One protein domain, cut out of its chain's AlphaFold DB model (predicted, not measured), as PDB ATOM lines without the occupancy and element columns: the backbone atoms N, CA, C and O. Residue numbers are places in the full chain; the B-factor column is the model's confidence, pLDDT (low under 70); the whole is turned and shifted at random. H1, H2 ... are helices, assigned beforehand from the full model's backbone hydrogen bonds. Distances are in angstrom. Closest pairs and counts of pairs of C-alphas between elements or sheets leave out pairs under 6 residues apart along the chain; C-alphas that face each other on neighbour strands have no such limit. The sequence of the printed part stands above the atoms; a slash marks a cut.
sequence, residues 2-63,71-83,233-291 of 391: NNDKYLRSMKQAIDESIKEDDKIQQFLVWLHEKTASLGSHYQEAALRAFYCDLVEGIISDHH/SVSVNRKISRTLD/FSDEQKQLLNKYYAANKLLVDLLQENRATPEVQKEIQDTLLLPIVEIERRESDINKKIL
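This is residues 2 to 63, 71 to 83 and 233 to 291 of the 391 residues of an uncharacterized protein of Microcoleus sp. SU_5_3 (UniProt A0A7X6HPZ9). Five roughly aligned helices stand in a loosely closed ring, H1, H5, H4, H3, H6 and back to H1, with the link from H6 to H7, residues 271 to 275, passing through its middle. H2 slants across one end of the ring, and H7 leads away as an arm whose residues 283 to 291 stick out. The printed part has 134 residues, with seven named helices, H1 to H7 in chain order, and no named strand; the class is all helix. It is compact, with a radius of gyration of the C-alphas of 14.8 A, yet elongated in outline, spanning 53 by 33 by 31 A.

Begin at H1, residues 3 to 16. H5, residues 235 to 256, touches it with residues 244 to 251 alone, at a shallow tilt of 13 degrees, opposite ways; the closest C-alphas, of Ile 14 and Tyr 244, are 6.5 A apart. H6, residues 262 to 270, touches H1 at a shallow tilt of 11 degrees, the same way, with the C-alphas of Asp 4 and Val 264 closest at 6.4 A. Next find H2, residues 22 to 37, whose residues 31 to 36 alone touch H3, residues 44 to 55, at a steep tilt of 60 degrees; the C-alphas of Leu 31 and Arg 48 are closest, at 6.1 A. H3 is the hub, touching three helices. H4, residues 74 to 82, touches H3 at a shallow tilt of 23 degrees, opposite ways, with the C-alphas of Ala 46 and Ser 79 closest at 4.0 A. H4 also touches H5, where the C-alphas of Ile 78 and Lys 249 are closest at 5.8 A. H3 and H6 only just touch, only at their ends, with 3 pairs of C-alphas within 8 A; Ala 45 and Asp 270 are closest, at 6.3 A. H7, residues 276 to 291, touches no helix. In H1 to H7 every backbone O i to N i+4 pair is within hydrogen-bond range.

Find C-alpha 3 at (-26.426, 16.806, -48.023), where H1 begins and runs 19.9 A. H2 covers 22.4 A, and H5, the longest, 31.6 A. H7 runs 22.8 A to C-alpha 291 at (-51.477, 12.265, -39.974).

The C-alphas of His 63 and Leu 291 are farthest apart, at 56.1 A. Residues 64 to 70 and 84 to 232 are not printed; the C-alpha gaps are 14.5 A and 27.5 A. Of the links printed whole, none is long. Confidence is under 70 at residues 57 to 63, 71 to 72 and 258 to 259.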
ATOM      1  N   ASN A   2     -29.144  17.947 -51.736       80.12
ATOM      2  CA  ASN A   2     -29.162  18.279 -50.307       80.12
ATOM      3  C   ASN A   2     -28.313  17.235 -49.555       80.12
ATOM      4  O   ASN A   2     -28.550  16.038 -49.723       80.12
ATOM      5  N   ASN A   3     -27.318  17.680 -48.787       83.81
ATOM      6  CA  ASN A   3     -26.426  16.806 -48.023       83.81
ATOM      7  C   ASN A   3     -27.208  15.895 -47.062       83.81
ATOM      8  O   ASN A   3     -26.860  14.729 -46.915       83.81
ATOM      9  N   ASP A   4     -28.320  16.386 -46.510       90.00
ATOM     10  CA  ASP A   4     -29.226  15.606 -45.663       90.00
ATOM     11  C   ASP A   4     -29.786  14.383 -46.391       90.00
ATOM     12  O   ASP A   4     -29.789  13.272 -45.864       90.00
ATOM     13  N   LYS A   5     -30.228  14.573 -47.642       89.81
ATOM     14  CA  LYS A   5     -30.754  13.485 -48.473       89.81
ATOM     15  C   LYS A   5     -29.667  12.453 -48.760       89.81
ATOM     16  O   LYS A   5     -29.939  11.262 -48.714       89.81
ATOM     17  N   TYR A   6     -28.446  12.910 -49.035       90.56
ATOM     18  CA  TYR A   6     -27.315  12.019 -49.283       90.56
ATOM     19  C   TYR A   6     -26.985  11.163 -48.053       90.56
ATOM     20  O   TYR A   6     -26.865   9.948 -48.177       90.56
ATOM     21  N   LEU A   7     -26.913  11.770 -46.866       92.88
ATOM     22  CA  LEU A   7     -26.616  11.060 -45.619       92.88
ATOM     23  C   LEU A   7     -27.718  10.063 -45.238       92.88
ATOM     24  O   LEU A   7     -27.404   8.952 -44.817       92.88
ATOM     25  N   ARG A   8     -28.994  10.412 -45.457       94.06
ATOM     26  CA  ARG A   8     -30.121   9.475 -45.301       94.06
ATOM     27  C   ARG A   8     -30.010   8.290 -46.258       94.06
ATOM     28  O   ARG A   8     -30.140   7.156 -45.821       94.06
ATOM     29  N   SER A   9     -29.700   8.530 -47.535       94.31
ATOM     30  CA  SER A   9     -29.501   7.446 -48.508       94.31
ATOM     31  C   SER A   9     -28.312   6.552 -48.153       94.31
ATOM     32  O   SER A   9     -28.394   5.340 -48.322       94.31
ATOM     33  N   MET A  10     -27.220   7.117 -47.625       95.44
ATOM     34  CA  MET A  10     -26.105   6.318 -47.108       95.44
ATOM     35  C   MET A  10     -26.534   5.461 -45.917       95.44
ATOM     36  O   MET A  10     -26.216   4.277 -45.892       95.44
ATOM     37  N   LYS A  11     -27.265   6.037 -44.952       96.00
ATOM     38  CA  LYS A  11     -27.794   5.298 -43.798       96.00
ATOM     39  C   LYS A  11     -28.688   4.143 -44.246       96.00
ATOM     40  O   LYS A  11     -28.441   3.015 -43.840       96.00
ATOM     41  N   GLN A  12     -29.635   4.411 -45.143       96.62
ATOM     42  CA  GLN A  12     -30.531   3.399 -45.697       96.62
ATOM     43  C   GLN A  12     -29.752   2.261 -46.371       96.62
ATOM     44  O   GLN A  12     -29.978   1.102 -46.050       96.62
ATOM     45  N   ALA A  13     -28.778   2.574 -47.229       97.62
ATOM     46  CA  ALA A  13     -27.957   1.551 -47.882       97.62
ATOM     47  C   ALA A  13     -27.132   0.718 -46.880       97.62
ATOM     48  O   ALA A  13     -26.938  -0.482 -47.073       97.62
ATOM     49  N   ILE A  14     -26.641   1.342 -45.803       97.88
ATOM     50  CA  ILE A  14     -25.928   0.650 -44.721       97.88
ATOM     51  C   ILE A  14     -26.867  -0.314 -43.991       97.88
ATOM     52  O   ILE A  14     -26.491  -1.460 -43.752       97.88
ATOM     53  N   ASP A  15     -28.079   0.119 -43.659       97.44
ATOM     54  CA  ASP A  15     -29.067  -0.718 -42.977       97.44
ATOM     55  C   ASP A  15     -29.545  -1.875 -43.865       97.44
ATOM     56  O   ASP A  15     -29.573  -3.026 -43.431       97.44
ATOM     57  N   GLU A  16     -29.833  -1.599 -45.138       96.88
ATOM     58  CA  GLU A  16     -30.235  -2.604 -46.127       96.88
ATOM     59  C   GLU A  16     -29.153  -3.672 -46.345       96.88
ATOM     60  O   GLU A  16     -29.484  -4.834 -46.574       96.88
ATOM     61  N   SER A  17     -27.868  -3.327 -46.190       97.00
ATOM     62  CA  SER A  17     -26.756  -4.274 -46.376       97.00
ATOM     63  C   SER A  17     -26.771  -5.474 -45.423       97.00
ATOM     64  O   SER A  17     -26.158  -6.497 -45.723       97.00
ATOM     65  N   ILE A  18     -27.470  -5.360 -44.291       96.31
ATOM     66  CA  ILE A  18     -27.596  -6.411 -43.273       96.31
ATOM     67  C   ILE A  18     -29.044  -6.872 -43.068       96.31
ATOM     68  O   ILE A  18     -29.308  -7.660 -42.157       96.31
ATOM     69  N   LYS A  19     -29.995  -6.356 -43.857       95.75
ATOM     70  CA  LYS A  19     -31.434  -6.589 -43.656       95.75
ATOM     71  C   LYS A  19     -31.809  -8.068 -43.756       95.75
ATOM     72  O   LYS A  19     -32.605  -8.537 -42.953       95.75
ATOM     73  N   GLU A  20     -31.197  -8.779 -44.695       96.44
ATOM     74  CA  GLU A  20     -31.518 -10.178 -45.004       96.44
ATOM     75  C   GLU A  20     -30.827 -11.196 -44.072       96.44
ATOM     76  O   GLU A  20     -31.085 -12.392 -44.175       96.44
ATOM     77  N   ASP A  21     -29.935 -10.762 -43.167       97.94
ATOM     78  CA  ASP A  21     -29.288 -11.670 -42.208       97.94
ATOM     79  C   ASP A  21     -30.048 -11.696 -40.874       97.94
ATOM     80  O   ASP A  21     -29.847 -10.855 -39.991       97.94
ATOM     81  N   ASP A  22     -30.894 -12.714 -40.706       97.25
ATOM     82  CA  ASP A  22     -31.728 -12.912 -39.513       97.25
ATOM     83  C   ASP A  22     -30.934 -12.905 -38.202       97.25
ATOM     84  O   ASP A  22     -31.411 -12.421 -37.172       97.25
ATOM     85  N   LYS A  23     -29.715 -13.452 -38.201       96.75
ATOM     86  CA  LYS A  23     -28.920 -13.595 -36.978       96.75
ATOM     87  C   LYS A  23     -28.291 -12.268 -36.571       96.75
ATOM     88  O   LYS A  23     -28.236 -11.965 -35.378       96.75
ATOM     89  N   ILE A  24     -27.848 -11.470 -37.540       97.06
ATOM     90  CA  ILE A  24     -27.412 -10.091 -37.310       97.06
ATOM     91  C   ILE A  24     -28.598  -9.240 -36.846       97.06
ATOM     92  O   ILE A  24     -28.452  -8.487 -35.884       97.06
ATOM     93  N   GLN A  25     -29.787  -9.396 -37.433       98.12
ATOM     94  CA  GLN A  25     -30.980  -8.680 -36.964       98.12
ATOM     95  C   GLN A  25     -31.345  -9.057 -35.520       98.12
ATOM     96  O   GLN A  25     -31.565  -8.171 -34.696       98.12
ATOM     97  N   GLN A  26     -31.317 -10.345 -35.161       97.31
ATOM     98  CA  GLN A  26     -31.511 -10.795 -33.775       97.31
ATOM     99  C   GLN A  26     -30.462 -10.215 -32.821       97.31
ATOM    100  O   GLN A  26     -30.786  -9.842 -31.691       97.31
ATOM    101  N   PHE A  27     -29.207 -10.114 -33.267       97.06
ATOM    102  CA  PHE A  27     -28.151  -9.449 -32.510       97.06
ATOM    103  C   PHE A  27     -28.467  -7.976 -32.262       97.06
ATOM    104  O   PHE A  27     -28.347  -7.522 -31.126       97.06
ATOM    105  N   LEU A  28     -28.921  -7.243 -33.278       97.62
ATOM    106  CA  LEU A  28     -29.282  -5.833 -33.133       97.62
ATOM    107  C   LEU A  28     -30.528  -5.626 -32.258       97.62
ATOM    108  O   LEU A  28     -30.576  -4.656 -31.503       97.62
ATOM    109  N   VAL A  29     -31.498  -6.546 -32.292       97.69
ATOM    110  CA  VAL A  29     -32.636  -6.555 -31.353       97.69
ATOM    111  C   VAL A  29     -32.141  -6.691 -29.920       97.69
ATOM    112  O   VAL A  29     -32.418  -5.824 -29.093       97.69
ATOM    113  N   TRP A  30     -31.332  -7.714 -29.642       97.06
ATOM    114  CA  TRP A  30     -30.738  -7.883 -28.317       97.06
ATOM    115  C   TRP A  30     -29.907  -6.663 -27.904       97.06
ATOM    116  O   TRP A  30     -29.979  -6.228 -26.760       97.06
ATOM    117  N   LEU A  31     -29.133  -6.085 -28.824       96.75
ATOM    118  CA  LEU A  31     -28.300  -4.915 -28.567       96.75
ATOM    119  C   LEU A  31     -29.152  -3.706 -28.157       96.75
ATOM    120  O   LEU A  31     -28.819  -2.993 -27.204       96.75
ATOM    121  N   HIS A  32     -30.267  -3.484 -28.851       96.62
ATOM    122  CA  HIS A  32     -31.228  -2.441 -28.512       96.62
ATOM    123  C   HIS A  32     -31.848  -2.678 -27.128       96.62
ATOM    124  O   HIS A  32     -31.772  -1.799 -26.272       96.62
ATOM    125  N   GLU A  33     -32.367  -3.879 -26.862       95.69
ATOM    126  CA  GLU A  33     -32.960  -4.235 -25.566       95.69
ATOM    127  C   GLU A  33     -31.953  -4.122 -24.419       95.69
ATOM    128  O   GLU A  33     -32.248  -3.565 -23.356       95.69
ATOM    129  N   LYS A  34     -30.729  -4.614 -24.632       94.12
ATOM    130  CA  LYS A  34     -29.656  -4.572 -23.644       94.12
ATOM    131  C   LYS A  34     -29.310  -3.136 -23.286       94.12
ATOM    132  O   LYS A  34     -29.233  -2.807 -22.102       94.12
ATOM    133  N   THR A  35     -29.112  -2.281 -24.283       95.12
ATOM    134  CA  THR A  35     -28.739  -0.882 -24.043       95.12
ATOM    135  C   THR A  35     -29.882  -0.072 -23.431       95.12
ATOM    136  O   THR A  35     -29.626   0.702 -22.510       95.12
ATOM    137  N   ALA A  36     -31.131  -0.332 -23.825       92.94
ATOM    138  CA  ALA A  36     -32.316   0.267 -23.210       92.94
ATOM    139  C   ALA A  36     -32.483  -0.145 -21.734       92.94
ATOM    140  O   ALA A  36     -32.779   0.692 -20.880       92.94
ATOM    141  N   SER A  37     -32.211  -1.415 -21.397       91.75
ATOM    142  CA  SER A  37     -32.343  -1.938 -20.023       91.75
ATOM    143  C   SER A  37     -31.432  -1.254 -18.996       91.75
ATOM    144  O   SER A  37     -31.677  -1.337 -17.793       91.75
ATOM    145  N   LEU A  38     -30.375  -0.568 -19.447       89.50
ATOM    146  CA  LEU A  38     -29.444   0.129 -18.562       89.50
ATOM    147  C   LEU A  38     -30.042   1.399 -17.951       89.50
ATOM    148  O   LEU A  38     -29.516   1.857 -16.936       89.50
ATOM    149  N   GLY A  39     -31.084   1.977 -18.566       83.75
ATOM    150  CA  GLY A  39     -31.707   3.224 -18.107       83.75
ATOM    151  C   GLY A  39     -30.696   4.361 -17.919       83.75
ATOM    152  O   GLY A  39     -30.783   5.122 -16.957       83.75
ATOM    153  N   SER A  40     -29.668   4.411 -18.771       88.00
ATOM    154  CA  SER A  40     -28.533   5.318 -18.599       88.00
ATOM    155  C   SER A  40     -28.799   6.697 -19.205       88.00
ATOM    156  O   SER A  40     -29.688   6.861 -20.033       88.00
ATOM    157  N   HIS A  41     -27.968   7.672 -18.847       91.19
ATOM    158  CA  HIS A  41     -27.996   9.008 -19.444       91.19
ATOM    159  C   HIS A  41     -27.056   9.155 -20.657       91.19
ATOM    160  O   HIS A  41     -26.932  10.254 -21.200       91.19
ATOM    161  N   TYR A  42     -26.357   8.082 -21.042       95.12
ATOM    162  CA  TYR A  42     -25.481   8.065 -22.209       95.12
ATOM    163  C   TYR A  42     -26.297   7.995 -23.491       95.12
ATOM    164  O   TYR A  42     -27.406   7.455 -23.510       95.12
ATOM    165  N   GLN A  43     -25.719   8.479 -24.587       94.69
ATOM    166  CA  GLN A  43     -26.335   8.309 -25.896       94.69
ATOM    167  C   GLN A  43     -26.462   6.815 -26.236       94.69
ATOM    168  O   GLN A  43     -25.471   6.082 -26.233       94.69
ATOM    169  N   GLU A  44     -27.671   6.352 -26.570       94.94
ATOM    170  CA  GLU A  44     -27.910   4.920 -26.786       94.94
ATOM    171  C   GLU A  44     -27.042   4.342 -27.909       94.94
ATOM    172  O   GLU A  44     -26.512   3.246 -27.774       94.94
ATOM    173  N   ALA A  45     -26.828   5.084 -28.997       95.56
ATOM    174  CA  ALA A  45     -25.950   4.649 -30.081       95.56
ATOM    175  C   ALA A  45     -24.486   4.481 -29.643       95.56
ATOM    176  O   ALA A  45     -23.799   3.581 -30.130       95.56
ATOM    177  N   ALA A  46     -24.017   5.289 -28.684       96.38
ATOM    178  CA  ALA A  46     -22.688   5.131 -28.104       96.38
ATOM    179  C   ALA A  46     -22.588   3.851 -27.267       96.38
ATOM    180  O   ALA A  46     -21.569   3.159 -27.331       96.38
ATOM    181  N   LEU A  47     -23.651   3.514 -26.526       96.62
ATOM    182  CA  LEU A  47     -23.761   2.244 -25.810       96.62
ATOM    183  C   LEU A  47     -23.836   1.063 -26.777       96.62
ATOM    184  O   LEU A  47     -23.115   0.093 -26.590       96.62
ATOM    185  N   ARG A  48     -24.654   1.138 -27.831       96.94
ATOM    186  CA  ARG A  48     -24.766   0.065 -28.832       96.94
ATOM    187  C   ARG A  48     -23.412  -0.213 -29.477       96.94
ATOM    188  O   ARG A  48     -22.967  -1.353 -29.485       96.94
ATOM    189  N   ALA A  49     -22.694   0.831 -29.889       95.88
ATOM    190  CA  ALA A  49     -21.335   0.689 -30.401       95.88
ATOM    191  C   ALA A  49     -20.381   0.083 -29.355       95.88
ATOM    192  O   ALA A  49     -19.602  -0.810 -29.674       95.88
ATOM    193  N   PHE A  50     -20.465   0.504 -28.092       94.38
ATOM    194  CA  PHE A  50     -19.666  -0.087 -27.017       94.38
ATOM    195  C   PHE A  50     -19.948  -1.589 -26.827       94.38
ATOM    196  O   PHE A  50     -19.014  -2.376 -26.702       94.38
ATOM    197  N   TYR A  51     -21.213  -2.015 -26.835       94.25
ATOM    198  CA  TYR A  51     -21.567  -3.430 -26.678       94.25
ATOM    199  C   TYR A  51     -21.234  -4.271 -27.920       94.25
ATOM    200  O   TYR A  51     -20.923  -5.450 -27.756       94.25
ATOM    201  N   CYS A  52     -21.206  -3.694 -29.128       93.31
ATOM    202  CA  CYS A  52     -20.625  -4.368 -30.294       93.31
ATOM    203  C   CYS A  52     -19.144  -4.695 -30.061       93.31
ATOM    204  O   CYS A  52     -18.754  -5.852 -30.182       93.31
ATOM    205  N   ASP A  53     -18.347  -3.702 -29.640       88.19
ATOM    206  CA  ASP A  53     -16.927  -3.898 -29.297       88.19
ATOM    207  C   ASP A  53     -16.741  -4.974 -28.214       88.19
ATOM    208  O   ASP A  53     -15.818  -5.790 -28.257       88.19
ATOM    209  N   LEU A  54     -17.667  -4.996 -27.252       88.44
ATOM    210  CA  LEU A  54     -17.669  -5.943 -26.149       88.44
ATOM    211  C   LEU A  54     -17.887  -7.393 -26.596       88.44
ATOM    212  O   LEU A  54     -17.175  -8.284 -26.136       88.44
ATOM    213  N   VAL A  55     -18.862  -7.627 -27.478       87.12
ATOM    214  CA  VAL A  55     -19.214  -8.961 -27.993       87.12
ATOM    215  C   VAL A  55     -18.158  -9.489 -28.963       87.12
ATOM    216  O   VAL A  55     -17.877 -10.684 -28.970       87.12
ATOM    217  N   GLU A  56     -17.530  -8.618 -29.752       79.38
ATOM    218  CA  GLU A  56     -16.451  -9.013 -30.667       79.38
ATOM    219  C   GLU A  56     -15.170  -9.451 -29.941       79.38
ATOM    220  O   GLU A  56     -14.272 -10.028 -30.552       79.38
ATOM    221  N   GLY A  57     -15.064  -9.178 -28.636       68.12
ATOM    222  CA  GLY A  57     -13.908  -9.555 -27.831       68.12
ATOM    223  C   GLY A  57     -12.644  -8.746 -28.143       68.12
ATOM    224  O   GLY A  57     -11.576  -9.071 -27.623       68.12
ATOM    225  N   ILE A  58     -12.741  -7.662 -28.926       58.25
ATOM    226  CA  ILE A  58     -11.626  -6.763 -29.286       58.25
ATOM    227  C   ILE A  58     -11.370  -5.772 -28.136       58.25
ATOM    228  O   ILE A  58     -11.284  -4.556 -28.302       58.25
ATOM    229  N   ILE A  59     -11.237  -6.278 -26.910       52.91
ATOM    230  CA  ILE A  59     -11.009  -5.413 -25.755       52.91
ATOM    231  C   ILE A  59      -9.510  -5.150 -25.634       52.91
ATOM    232  O   ILE A  59      -8.727  -5.949 -25.129       52.91
ATOM    233  N   SER A  60      -9.115  -3.984 -26.141       49.41
ATOM    234  CA  SER A  60      -7.767  -3.428 -26.024       49.41
ATOM    235  C   SER A  60      -7.512  -2.945 -24.592       49.41
ATOM    236  O   SER A  60      -7.673  -1.761 -24.270       49.41
ATOM    237  N   ASP A  61      -7.105  -3.859 -23.715       45.47
ATOM    238  CA  ASP A  61      -6.532  -3.473 -22.430       45.47
ATOM    239  C   ASP A  61      -5.115  -2.918 -22.636       45.47
ATOM    240  O   ASP A  61      -4.262  -3.500 -23.308       45.47
ATOM    241  N   HIS A  62      -4.874  -1.742 -22.055       45.09
ATOM    242  CA  HIS A  62      -3.670  -0.922 -22.227       45.09
ATOM    243  C   HIS A  62      -2.412  -1.498 -21.539       45.09
ATOM    244  O   HIS A  62      -1.435  -0.779 -21.348       45.09
ATOM    245  N   HIS A  63      -2.403  -2.783 -21.173       42.59
ATOM    246  CA  HIS A  63      -1.236  -3.428 -20.562       42.59
ATOM    247  C   HIS A  63      -0.206  -3.941 -21.581       42.59
ATOM    248  O   HIS A  63       0.883  -4.347 -21.186       42.59
ATOM    249  N   SER A  71      -5.090  -1.276 -33.153       50.16
ATOM    250  CA  SER A  71      -6.002  -0.404 -33.875       50.16
ATOM    251  C   SER A  71      -7.266  -0.335 -33.035       50.16
ATOM    252  O   SER A  71      -7.945  -1.348 -32.884       50.16
ATOM    253  N   VAL A  72      -7.532   0.821 -32.415       61.09
ATOM    254  CA  VAL A  72      -8.740   1.022 -31.610       61.09
ATOM    255  C   VAL A  72      -9.909   0.529 -32.452       61.09
ATOM    256  O   VAL A  72     -10.069   1.007 -33.583       61.09
ATOM    257  N   SER A  73     -10.655  -0.438 -31.915       79.62
ATOM    258  CA  SER A  73     -11.822  -1.026 -32.566       79.62
ATOM    259  C   SER A  73     -12.701   0.060 -33.178       79.62
ATOM    260  O   SER A  73     -12.884   1.139 -32.597       79.62
ATOM    261  N   VAL A  74     -13.211  -0.204 -34.381       86.88
ATOM    262  CA  VAL A  74     -14.072   0.729 -35.121       86.88
ATOM    263  C   VAL A  74     -15.252   1.154 -34.246       86.88
ATOM    264  O   VAL A  74     -15.523   2.347 -34.107       86.88
ATOM    265  N   ASN A  75     -15.852   0.189 -33.557       90.75
ATOM    266  CA  ASN A  75     -16.968   0.375 -32.645       90.75
ATOM    267  C   ASN A  75     -16.600   1.248 -31.435       90.75
ATOM    268  O   ASN A  75     -17.326   2.183 -31.091       90.75
ATOM    269  N   ARG A  76     -15.404   1.068 -30.865       88.25
ATOM    270  CA  ARG A  76     -14.899   1.941 -29.792       88.25
ATOM    271  C   ARG A  76     -14.678   3.383 -30.261       88.25
ATOM    272  O   ARG A  76     -14.908   4.323 -29.500       88.25
ATOM    273  N   LYS A  77     -14.268   3.595 -31.519       91.25
ATOM    274  CA  LYS A  77     -14.186   4.946 -32.103       91.25
ATOM    275  C   LYS A  77     -15.568   5.572 -32.279       91.25
ATOM    276  O   LYS A  77     -15.707   6.755 -31.980       91.25
ATOM    277  N   ILE A  78     -16.566   4.814 -32.748       93.50
ATOM    278  CA  ILE A  78     -17.959   5.285 -32.852       93.50
ATOM    279  C   ILE A  78     -18.450   5.719 -31.470       93.50
ATOM    280  O   ILE A  78     -18.837   6.873 -31.300       93.50
ATOM    281  N   SER A  79     -18.335   4.833 -30.478       94.31
ATOM    282  CA  SER A  79     -18.767   5.081 -29.102       94.31
ATOM    283  C   SER A  79     -18.190   6.385 -28.535       94.31
ATOM    284  O   SER A  79     -18.949   7.262 -28.138       94.31
ATOM    285  N   ARG A  80     -16.869   6.589 -28.630       91.56
ATOM    286  CA  ARG A  80     -16.195   7.828 -28.186       91.56
ATOM    287  C   ARG A  80     -16.613   9.086 -28.939       91.56
ATOM    288  O   ARG A  80     -16.559  10.171 -28.370       91.56
ATOM    289  N   THR A  81     -16.929   8.951 -30.227       93.06
ATOM    290  CA  THR A  81     -17.335  10.090 -31.065       93.06
ATOM    291  C   THR A  81     -18.732  10.569 -30.674       93.06
ATOM    292  O   THR A  81     -18.996  11.764 -30.704       93.06
ATOM    293  N   LEU A  82     -19.609   9.634 -30.306       93.56
ATOM    294  CA  LEU A  82     -20.985   9.913 -29.905       93.56
ATOM    295  C   LEU A  82     -21.076  10.344 -28.433       93.56
ATOM    296  O   LEU A  82     -21.727  11.334 -28.120       93.56
ATOM    297  N   ASP A  83     -20.367   9.661 -27.532       94.69
ATOM    298  CA  ASP A  83     -20.322  10.018 -26.115       94.69
ATOM    299  C   ASP A  83     -18.912   9.842 -25.538       94.69
ATOM    300  O   ASP A  83     -18.478   8.756 -25.148       94.69
ATOM    301  N   PHE A 233     -21.274 -16.105 -34.541       87.75
ATOM    302  CA  PHE A 233     -21.352 -15.646 -35.930       87.75
ATOM    303  C   PHE A 233     -20.469 -16.506 -36.843       87.75
ATOM    304  O   PHE A 233     -19.349 -16.860 -36.457       87.75
ATOM    305  N   SER A 234     -20.959 -16.814 -38.047       90.81
ATOM    306  CA  SER A 234     -20.122 -17.406 -39.094       90.81
ATOM    307  C   SER A 234     -19.036 -16.418 -39.531       90.81
ATOM    308  O   SER A 234     -19.090 -15.226 -39.209       90.81
ATOM    309  N   ASP A 235     -18.030 -16.885 -40.263       87.19
ATOM    310  CA  ASP A 235     -16.976 -15.990 -40.739       87.19
ATOM    311  C   ASP A 235     -17.510 -14.986 -41.773       87.19
ATOM    312  O   ASP A 235     -17.107 -13.821 -41.755       87.19
ATOM    313  N   GLU A 236     -18.498 -15.375 -42.582       91.69
ATOM    314  CA  GLU A 236     -19.232 -14.478 -43.482       91.69
ATOM    315  C   GLU A 236     -19.977 -13.395 -42.693       91.69
ATOM    316  O   GLU A 236     -19.884 -12.214 -43.026       91.69
ATOM    317  N   GLN A 237     -20.648 -13.770 -41.600       91.38
ATOM    318  CA  GLN A 237     -21.352 -12.829 -40.724       91.38
ATOM    319  C   GLN A 237     -20.396 -11.860 -40.033       91.38
ATOM    320  O   GLN A 237     -20.673 -10.664 -39.975       91.38
ATOM    321  N   LYS A 238     -19.237 -12.333 -39.559       89.81
ATOM    322  CA  LYS A 238     -18.192 -11.458 -39.001       89.81
ATOM    323  C   LYS A 238     -17.677 -10.477 -40.050       89.81
ATOM    324  O   LYS A 238     -17.490  -9.300 -39.752       89.81
ATOM    325  N   GLN A 239     -17.444 -10.927 -41.283       89.56
ATOM    326  CA  GLN A 239     -17.024 -10.042 -42.375       89.56
ATOM    327  C   GLN A 239     -18.100  -9.007 -42.715       89.56
ATOM    328  O   GLN A 239     -17.773  -7.837 -42.928       89.56
ATOM    329  N   LEU A 240     -19.369  -9.416 -42.745       92.75
ATOM    330  CA  LEU A 240     -20.499  -8.527 -42.989       92.75
ATOM    331  C   LEU A 240     -20.644  -7.482 -41.873       92.75
ATOM    332  O   LEU A 240     -20.713  -6.291 -42.169       92.75
ATOM    333  N   LEU A 241     -20.571  -7.896 -40.605       94.00
ATOM    334  CA  LEU A 241     -20.567  -6.997 -39.448       94.00
ATOM    335  C   LEU A 241     -19.395  -6.012 -39.490       94.00
ATOM    336  O   LEU A 241     -19.599  -4.816 -39.311       94.00
ATOM    337  N   ASN A 242     -18.185  -6.467 -39.824       91.69
ATOM    338  CA  ASN A 242     -17.027  -5.583 -39.977       91.69
ATOM    339  C   ASN A 242     -17.256  -4.499 -41.043       91.69
ATOM    340  O   ASN A 242     -16.928  -3.330 -40.817       91.69
ATOM    341  N   LYS A 243     -17.843  -4.861 -42.194       92.94
ATOM    342  CA  LYS A 243     -18.223  -3.897 -43.244       92.94
ATOM    343  C   LYS A 243     -19.298  -2.932 -42.742       92.94
ATOM    344  O   LYS A 243     -19.154  -1.724 -42.923       92.94
ATOM    345  N   TYR A 244     -20.324  -3.449 -42.067       96.50
ATOM    346  CA  TYR A 244     -21.403  -2.662 -41.473       96.50
ATOM    347  C   TYR A 244     -20.872  -1.648 -40.446       96.50
ATOM    348  O   TYR A 244     -21.208  -0.464 -40.508       96.50
ATOM    349  N   TYR A 245     -19.974  -2.054 -39.546       95.38
ATOM    350  CA  TYR A 245     -19.356  -1.166 -38.559       95.38
ATOM    351  C   TYR A 245     -18.446  -0.122 -39.204       95.38
ATOM    352  O   TYR A 245     -18.503   1.052 -38.835       95.38
ATOM    353  N   ALA A 246     -17.638  -0.510 -40.194       94.56
ATOM    354  CA  ALA A 246     -16.793   0.425 -40.932       94.56
ATOM    355  C   ALA A 246     -17.624   1.488 -41.667       94.56
ATOM    356  O   ALA A 246     -17.298   2.675 -41.603       94.56
ATOM    357  N   ALA A 247     -18.725   1.085 -42.305       96.25
ATOM    358  CA  ALA A 247     -19.623   2.001 -42.997       96.25
ATOM    359  C   ALA A 247     -20.355   2.940 -42.021       96.25
ATOM    360  O   ALA A 247     -20.410   4.146 -42.259       96.25
ATOM    361  N   ASN A 248     -20.826   2.428 -40.877       97.06
ATOM    362  CA  ASN A 248     -21.392   3.263 -39.814       97.06
ATOM    363  C   ASN A 248     -20.360   4.245 -39.245       97.06
ATOM    364  O   ASN A 248     -20.693   5.397 -38.981       97.06
ATOM    365  N   LYS A 249     -19.095   3.838 -39.089       95.06
ATOM    366  CA  LYS A 249     -18.039   4.748 -38.636       95.06
ATOM    367  C   LYS A 249     -17.804   5.881 -39.628       95.06
ATOM    368  O   LYS A 249     -17.741   7.028 -39.194       95.06
ATOM    369  N   LEU A 250     -17.736   5.568 -40.923       94.38
ATOM    370  CA  LEU A 250     -17.645   6.576 -41.979       94.38
ATOM    371  C   LEU A 250     -18.837   7.537 -41.925       94.38
ATOM    372  O   LEU A 250     -18.646   8.746 -41.983       94.38
ATOM    373  N   LEU A 251     -20.058   7.018 -41.762       94.88
ATOM    374  CA  LEU A 251     -21.252   7.847 -41.632       94.88
ATOM    375  C   LEU A 251     -21.157   8.790 -40.423       94.88
ATOM    376  O   LEU A 251     -21.424   9.980 -40.562       94.88
ATOM    377  N   VAL A 252     -20.716   8.295 -39.262       94.31
ATOM    378  CA  VAL A 252     -20.496   9.137 -38.075       94.31
ATOM    379  C   VAL A 252     -19.420  10.197 -38.318       94.31
ATOM    380  O   VAL A 252     -19.610  11.337 -37.903       94.31
ATOM    381  N   ASP A 253     -18.321   9.863 -38.995       92.06
ATOM    382  CA  ASP A 253     -17.274  10.838 -39.334       92.06
ATOM    383  C   ASP A 253     -17.819  11.945 -40.251       92.06
ATOM    384  O   ASP A 253     -17.611  13.129 -39.987       92.06
ATOM    385  N   LEU A 254     -18.629  11.585 -41.251       91.31
ATOM    386  CA  LEU A 254     -19.290  12.551 -42.135       91.31
ATOM    387  C   LEU A 254     -20.289  13.455 -41.397       91.31
ATOM    388  O   LEU A 254     -20.433  14.626 -41.752       91.31
ATOM    389  N   LEU A 255     -20.963  12.945 -40.360       90.38
ATOM    390  CA  LEU A 255     -21.827  13.767 -39.506       90.38
ATOM    391  C   LEU A 255     -21.032  14.806 -38.701       90.38
ATOM    392  O   LEU A 255     -21.551  15.893 -38.453       90.38
ATOM    393  N   GLN A 256     -19.795  14.498 -38.297       84.00
ATOM    394  CA  GLN A 256     -18.939  15.414 -37.524       84.00
ATOM    395  C   GLN A 256     -18.340  16.535 -38.383       84.00
ATOM    396  O   GLN A 256     -18.163  17.651 -37.900       84.00
ATOM    397  N   GLU A 257     -18.067  16.278 -39.665       83.62
ATOM    398  CA  GLU A 257     -17.499  17.270 -40.598       83.62
ATOM    399  C   GLU A 257     -18.511  18.326 -41.100       83.62
ATOM    400  O   GLU A 257     -18.166  19.209 -41.884       83.62
ATOM    401  N   ASN A 258     -19.741  18.288 -40.585       62.62
ATOM    402  CA  ASN A 258     -20.761  19.331 -40.672       62.62
ATOM    403  C   ASN A 258     -21.238  19.686 -42.095       62.62
ATOM    404  O   ASN A 258     -20.873  20.696 -42.704       62.62
ATOM    405  N   ARG A 259     -22.153  18.850 -42.596       65.50
ATOM    406  CA  ARG A 259     -23.004  19.124 -43.764       65.50
ATOM    407  C   ARG A 259     -24.482  18.765 -43.545       65.50
ATOM    408  O   ARG A 259     -25.242  18.875 -44.500       65.50
ATOM    409  N   ALA A 260     -24.873  18.345 -42.338       77.62
ATOM    410  CA  ALA A 260     -26.217  17.860 -42.024       77.62
ATOM    411  C   ALA A 260     -26.975  18.819 -41.098       77.62
ATOM    412  O   ALA A 260     -26.364  19.463 -40.247       77.62
ATOM    413  N   THR A 261     -28.298  18.879 -41.218       87.88
ATOM    414  CA  THR A 261     -29.148  19.565 -40.233       87.88
ATOM    415  C   THR A 261     -29.135  18.841 -38.873       87.88
ATOM    416  O   THR A 261     -28.985  17.614 -38.838       87.88
ATOM    417  N   PRO A 262     -29.298  19.555 -37.737       89.44
ATOM    418  CA  PRO A 262     -29.348  18.937 -36.406       89.44
ATOM    419  C   PRO A 262     -30.407  17.835 -36.288       89.44
ATOM    420  O   PRO A 262     -30.196  16.831 -35.608       89.44
ATOM    421  N   GLU A 263     -31.530  17.998 -36.985       89.81
ATOM    422  CA  GLU A 263     -32.620  17.030 -37.038       89.81
ATOM    423  C   GLU A 263     -32.162  15.720 -37.688       89.81
ATOM    424  O   GLU A 263     -32.364  14.645 -37.129       89.81
ATOM    425  N   VAL A 264     -31.481  15.809 -38.836       90.69
ATOM    426  CA  VAL A 264     -30.938  14.648 -39.560       90.69
ATOM    427  C   VAL A 264     -29.807  13.992 -38.784       90.69
ATOM    428  O   VAL A 264     -29.725  12.767 -38.730       90.69
ATOM    429  N   GLN A 265     -28.945  14.792 -38.158       91.62
ATOM    430  CA  GLN A 265     -27.871  14.273 -37.322       91.62
ATOM    431  C   GLN A 265     -28.435  13.447 -36.165       91.62
ATOM    432  O   GLN A 265     -27.987  12.321 -35.946       91.62
ATOM    433  N   LYS A 266     -29.437  13.982 -35.459       91.50
ATOM    434  CA  LYS A 266     -30.099  13.273 -34.367       91.50
ATOM    435  C   LYS A 266     -30.797  12.011 -34.863       91.50
ATOM    436  O   LYS A 266     -30.612  10.959 -34.270       91.50
ATOM    437  N   GLU A 267     -31.533  12.088 -35.966       92.94
ATOM    438  CA  GLU A 267     -32.215  10.929 -36.546       92.94
ATOM    439  C   GLU A 267     -31.248   9.785 -36.886       92.94
ATOM    440  O   GLU A 267     -31.468   8.637 -36.491       92.94
ATOM    441  N   ILE A 268     -30.153  10.089 -37.591       94.25
ATOM    442  CA  ILE A 268     -29.168   9.077 -37.987       94.25
ATOM    443  C   ILE A 268     -28.480   8.491 -36.753       94.25
ATOM    444  O   ILE A 268     -28.269   7.282 -36.682       94.25
ATOM    445  N   GLN A 269     -28.138   9.325 -35.770       94.12
ATOM    446  CA  GLN A 269     -27.529   8.846 -34.535       94.12
ATOM    447  C   GLN A 269     -28.497   7.981 -33.720       94.12
ATOM    448  O   GLN A 269     -28.114   6.901 -33.280       94.12
ATOM    449  N   ASP A 270     -29.753   8.397 -33.561       93.19
ATOM    450  CA  ASP A 270     -30.764   7.669 -32.787       93.19
ATOM    451  C   ASP A 270     -31.081   6.301 -33.407       93.19
ATOM    452  O   ASP A 270     -31.441   5.377 -32.671       93.19
ATOM    453  N   THR A 271     -30.902   6.154 -34.726       96.12
ATOM    454  CA  THR A 271     -31.117   4.915 -35.496       96.12
ATOM    455  C   THR A 271     -29.844   4.121 -35.801       96.12
ATOM    456  O   THR A 271     -29.906   3.064 -36.433       96.12
ATOM    457  N   LEU A 272     -28.676   4.596 -35.364       96.56
ATOM    458  CA  LEU A 272     -27.404   3.916 -35.595       96.56
ATOM    459  C   LEU A 272     -27.375   2.578 -34.844       96.56
ATOM    460  O   LEU A 272     -27.668   2.545 -33.643       96.56
ATOM    461  N   LEU A 273     -26.975   1.500 -35.530       96.88
ATOM    462  CA  LEU A 273     -26.893   0.143 -34.970       96.88
ATOM    463  C   LEU A 273     -28.230  -0.356 -34.383       96.88
ATOM    464  O   LEU A 273     -28.233  -1.046 -33.364       96.88
ATOM    465  N   LEU A 274     -29.365   0.034 -34.973       96.75
ATOM    466  CA  LEU A 274     -30.685  -0.501 -34.623       96.75
ATOM    467  C   LEU A 274     -31.104  -1.628 -35.569       96.75
ATOM    468  O   LEU A 274     -30.712  -1.615 -36.736       96.75
ATOM    469  N   PRO A 275     -31.926  -2.577 -35.091       96.88
ATOM    470  CA  PRO A 275     -32.514  -3.581 -35.962       96.88
ATOM    471  C   PRO A 275     -33.534  -2.930 -36.906       96.88
ATOM    472  O   PRO A 275     -34.209  -1.965 -36.533       96.88
ATOM    473  N   ILE A 276     -33.692  -3.497 -38.103       96.62
ATOM    474  CA  ILE A 276     -34.593  -2.973 -39.144       96.62
ATOM    475  C   ILE A 276     -36.026  -2.832 -38.626       96.62
ATOM    476  O   ILE A 276     -36.647  -1.794 -38.830       96.62
ATOM    477  N   VAL A 277     -36.506  -3.817 -37.863       94.69
ATOM    478  CA  VAL A 277     -37.856  -3.795 -37.274       94.69
ATOM    479  C   VAL A 277     -38.109  -2.560 -36.399       94.69
ATOM    480  O   VAL A 277     -39.209  -2.014 -36.398       94.69
ATOM    481  N   GLU A 278     -37.097  -2.078 -35.674       95.69
ATOM    482  CA  GLU A 278     -37.228  -0.891 -34.822       95.69
ATOM    483  C   GLU A 278     -37.142   0.403 -35.642       95.69
ATOM    484  O   GLU A 278     -37.811   1.385 -35.317       95.69
ATOM    485  N   ILE A 279     -36.355   0.409 -36.722       93.81
ATOM    486  CA  ILE A 279     -36.281   1.536 -37.660       93.81
ATOM    487  C   ILE A 279     -37.643   1.723 -38.346       93.81
ATOM    488  O   ILE A 279     -38.228   2.804 -38.260       93.81
ATOM    489  N   GLU A 280     -38.202   0.652 -38.914       92.81
ATOM    490  CA  GLU A 280     -39.515   0.656 -39.577       92.81
ATOM    491  C   GLU A 280     -40.644   1.050 -38.603       92.81
ATOM    492  O   GLU A 280     -41.553   1.810 -38.955       92.81
ATOM    493  N   ARG A 281     -40.573   0.602 -37.339       92.50
ATOM    494  CA  ARG A 281     -41.530   1.001 -36.293       92.50
ATOM    495  C   ARG A 281     -41.511   2.511 -36.054       92.50
ATOM    496  O   ARG A 281     -42.573   3.133 -35.998       92.50
ATOM    497  N   ARG A 282     -40.323   3.112 -35.928       90.25
ATOM    498  CA  ARG A 282     -40.170   4.563 -35.719       90.25
ATOM    499  C   ARG A 282     -40.710   5.363 -36.898       90.25
ATOM    500  O   ARG A 282     -41.400   6.356 -36.682       90.25
ATOM    501  N   GLU A 283     -40.454   4.918 -38.124       86.44
ATOM    502  CA  GLU A 283     -41.002   5.546 -39.332       86.44
ATOM    503  C   GLU A 283     -42.536   5.481 -39.362       86.44
ATOM    504  O   GLU A 283     -43.199   6.488 -39.627       86.44
ATOM    505  N   SER A 284     -43.123   4.328 -39.016       85.44
ATOM    506  CA  SER A 284     -44.579   4.169 -38.911       85.44
ATOM    507  C   SER A 284     -45.196   5.121 -37.881       85.44
ATOM    508  O   SER A 284     -46.215   5.762 -38.155       85.44
ATOM    509  N   ASP A 285     -44.574   5.255 -36.708       84.75
ATOM    510  CA  ASP A 285     -45.070   6.119 -35.635       84.75
ATOM    511  C   ASP A 285     -44.967   7.610 -35.996       84.75
ATOM    512  O   ASP A 285     -45.884   8.383 -35.699       84.75
ATOM    513  N   ILE A 286     -43.906   8.018 -36.702       80.94
ATOM    514  CA  ILE A 286     -43.770   9.376 -37.247       80.94
ATOM    515  C   ILE A 286     -44.886   9.659 -38.259       80.94
ATOM    516  O   ILE A 286     -45.552  10.691 -38.161       80.94
ATOM    517  N   ASN A 287     -45.143   8.731 -39.183       78.75
ATOM    518  CA  ASN A 287     -46.192   8.887 -40.194       78.75
ATOM    519  C   ASN A 287     -47.588   9.009 -39.564       78.75
ATOM    520  O   ASN A 287     -48.381   9.853 -39.980       78.75
ATOM    521  N   LYS A 288     -47.881   8.227 -38.514       82.25
ATOM    522  CA  LYS A 288     -49.135   8.351 -37.749       82.25
ATOM    523  C   LYS A 288     -49.253   9.704 -37.053       82.25
ATOM    524  O   LYS A 288     -50.332  10.289 -37.053       82.25
ATOM    525  N   LYS A 289     -48.164  10.207 -36.467       78.06
ATOM    526  CA  LYS A 289     -48.156  11.510 -35.792       78.06
ATOM    527  C   LYS A 289     -48.412  12.657 -36.772       78.06
ATOM    528  O   LYS A 289     -49.245  13.509 -36.492       78.06
ATOM    529  N   ILE A 290     -47.771  12.635 -37.942       74.88
ATOM    530  CA  ILE A 290     -48.011  13.622 -39.007       74.88
ATOM    531  C   ILE A 290     -49.481  13.604 -39.441       74.88
ATOM    532  O   ILE A 290     -50.085  14.661 -39.586       74.88
ATOM    533  N   LEU A 291     -50.071  12.413 -39.594       71.75
ATOM    534  CA  LEU A 291     -51.477  12.265 -39.974       71.75
ATOM    535  C   LEU A 291     -52.444  12.862 -38.932       71.75
ATOM    536  O   LEU A 291     -53.493  13.379 -39.304       71.75
TER     537      LEU A 291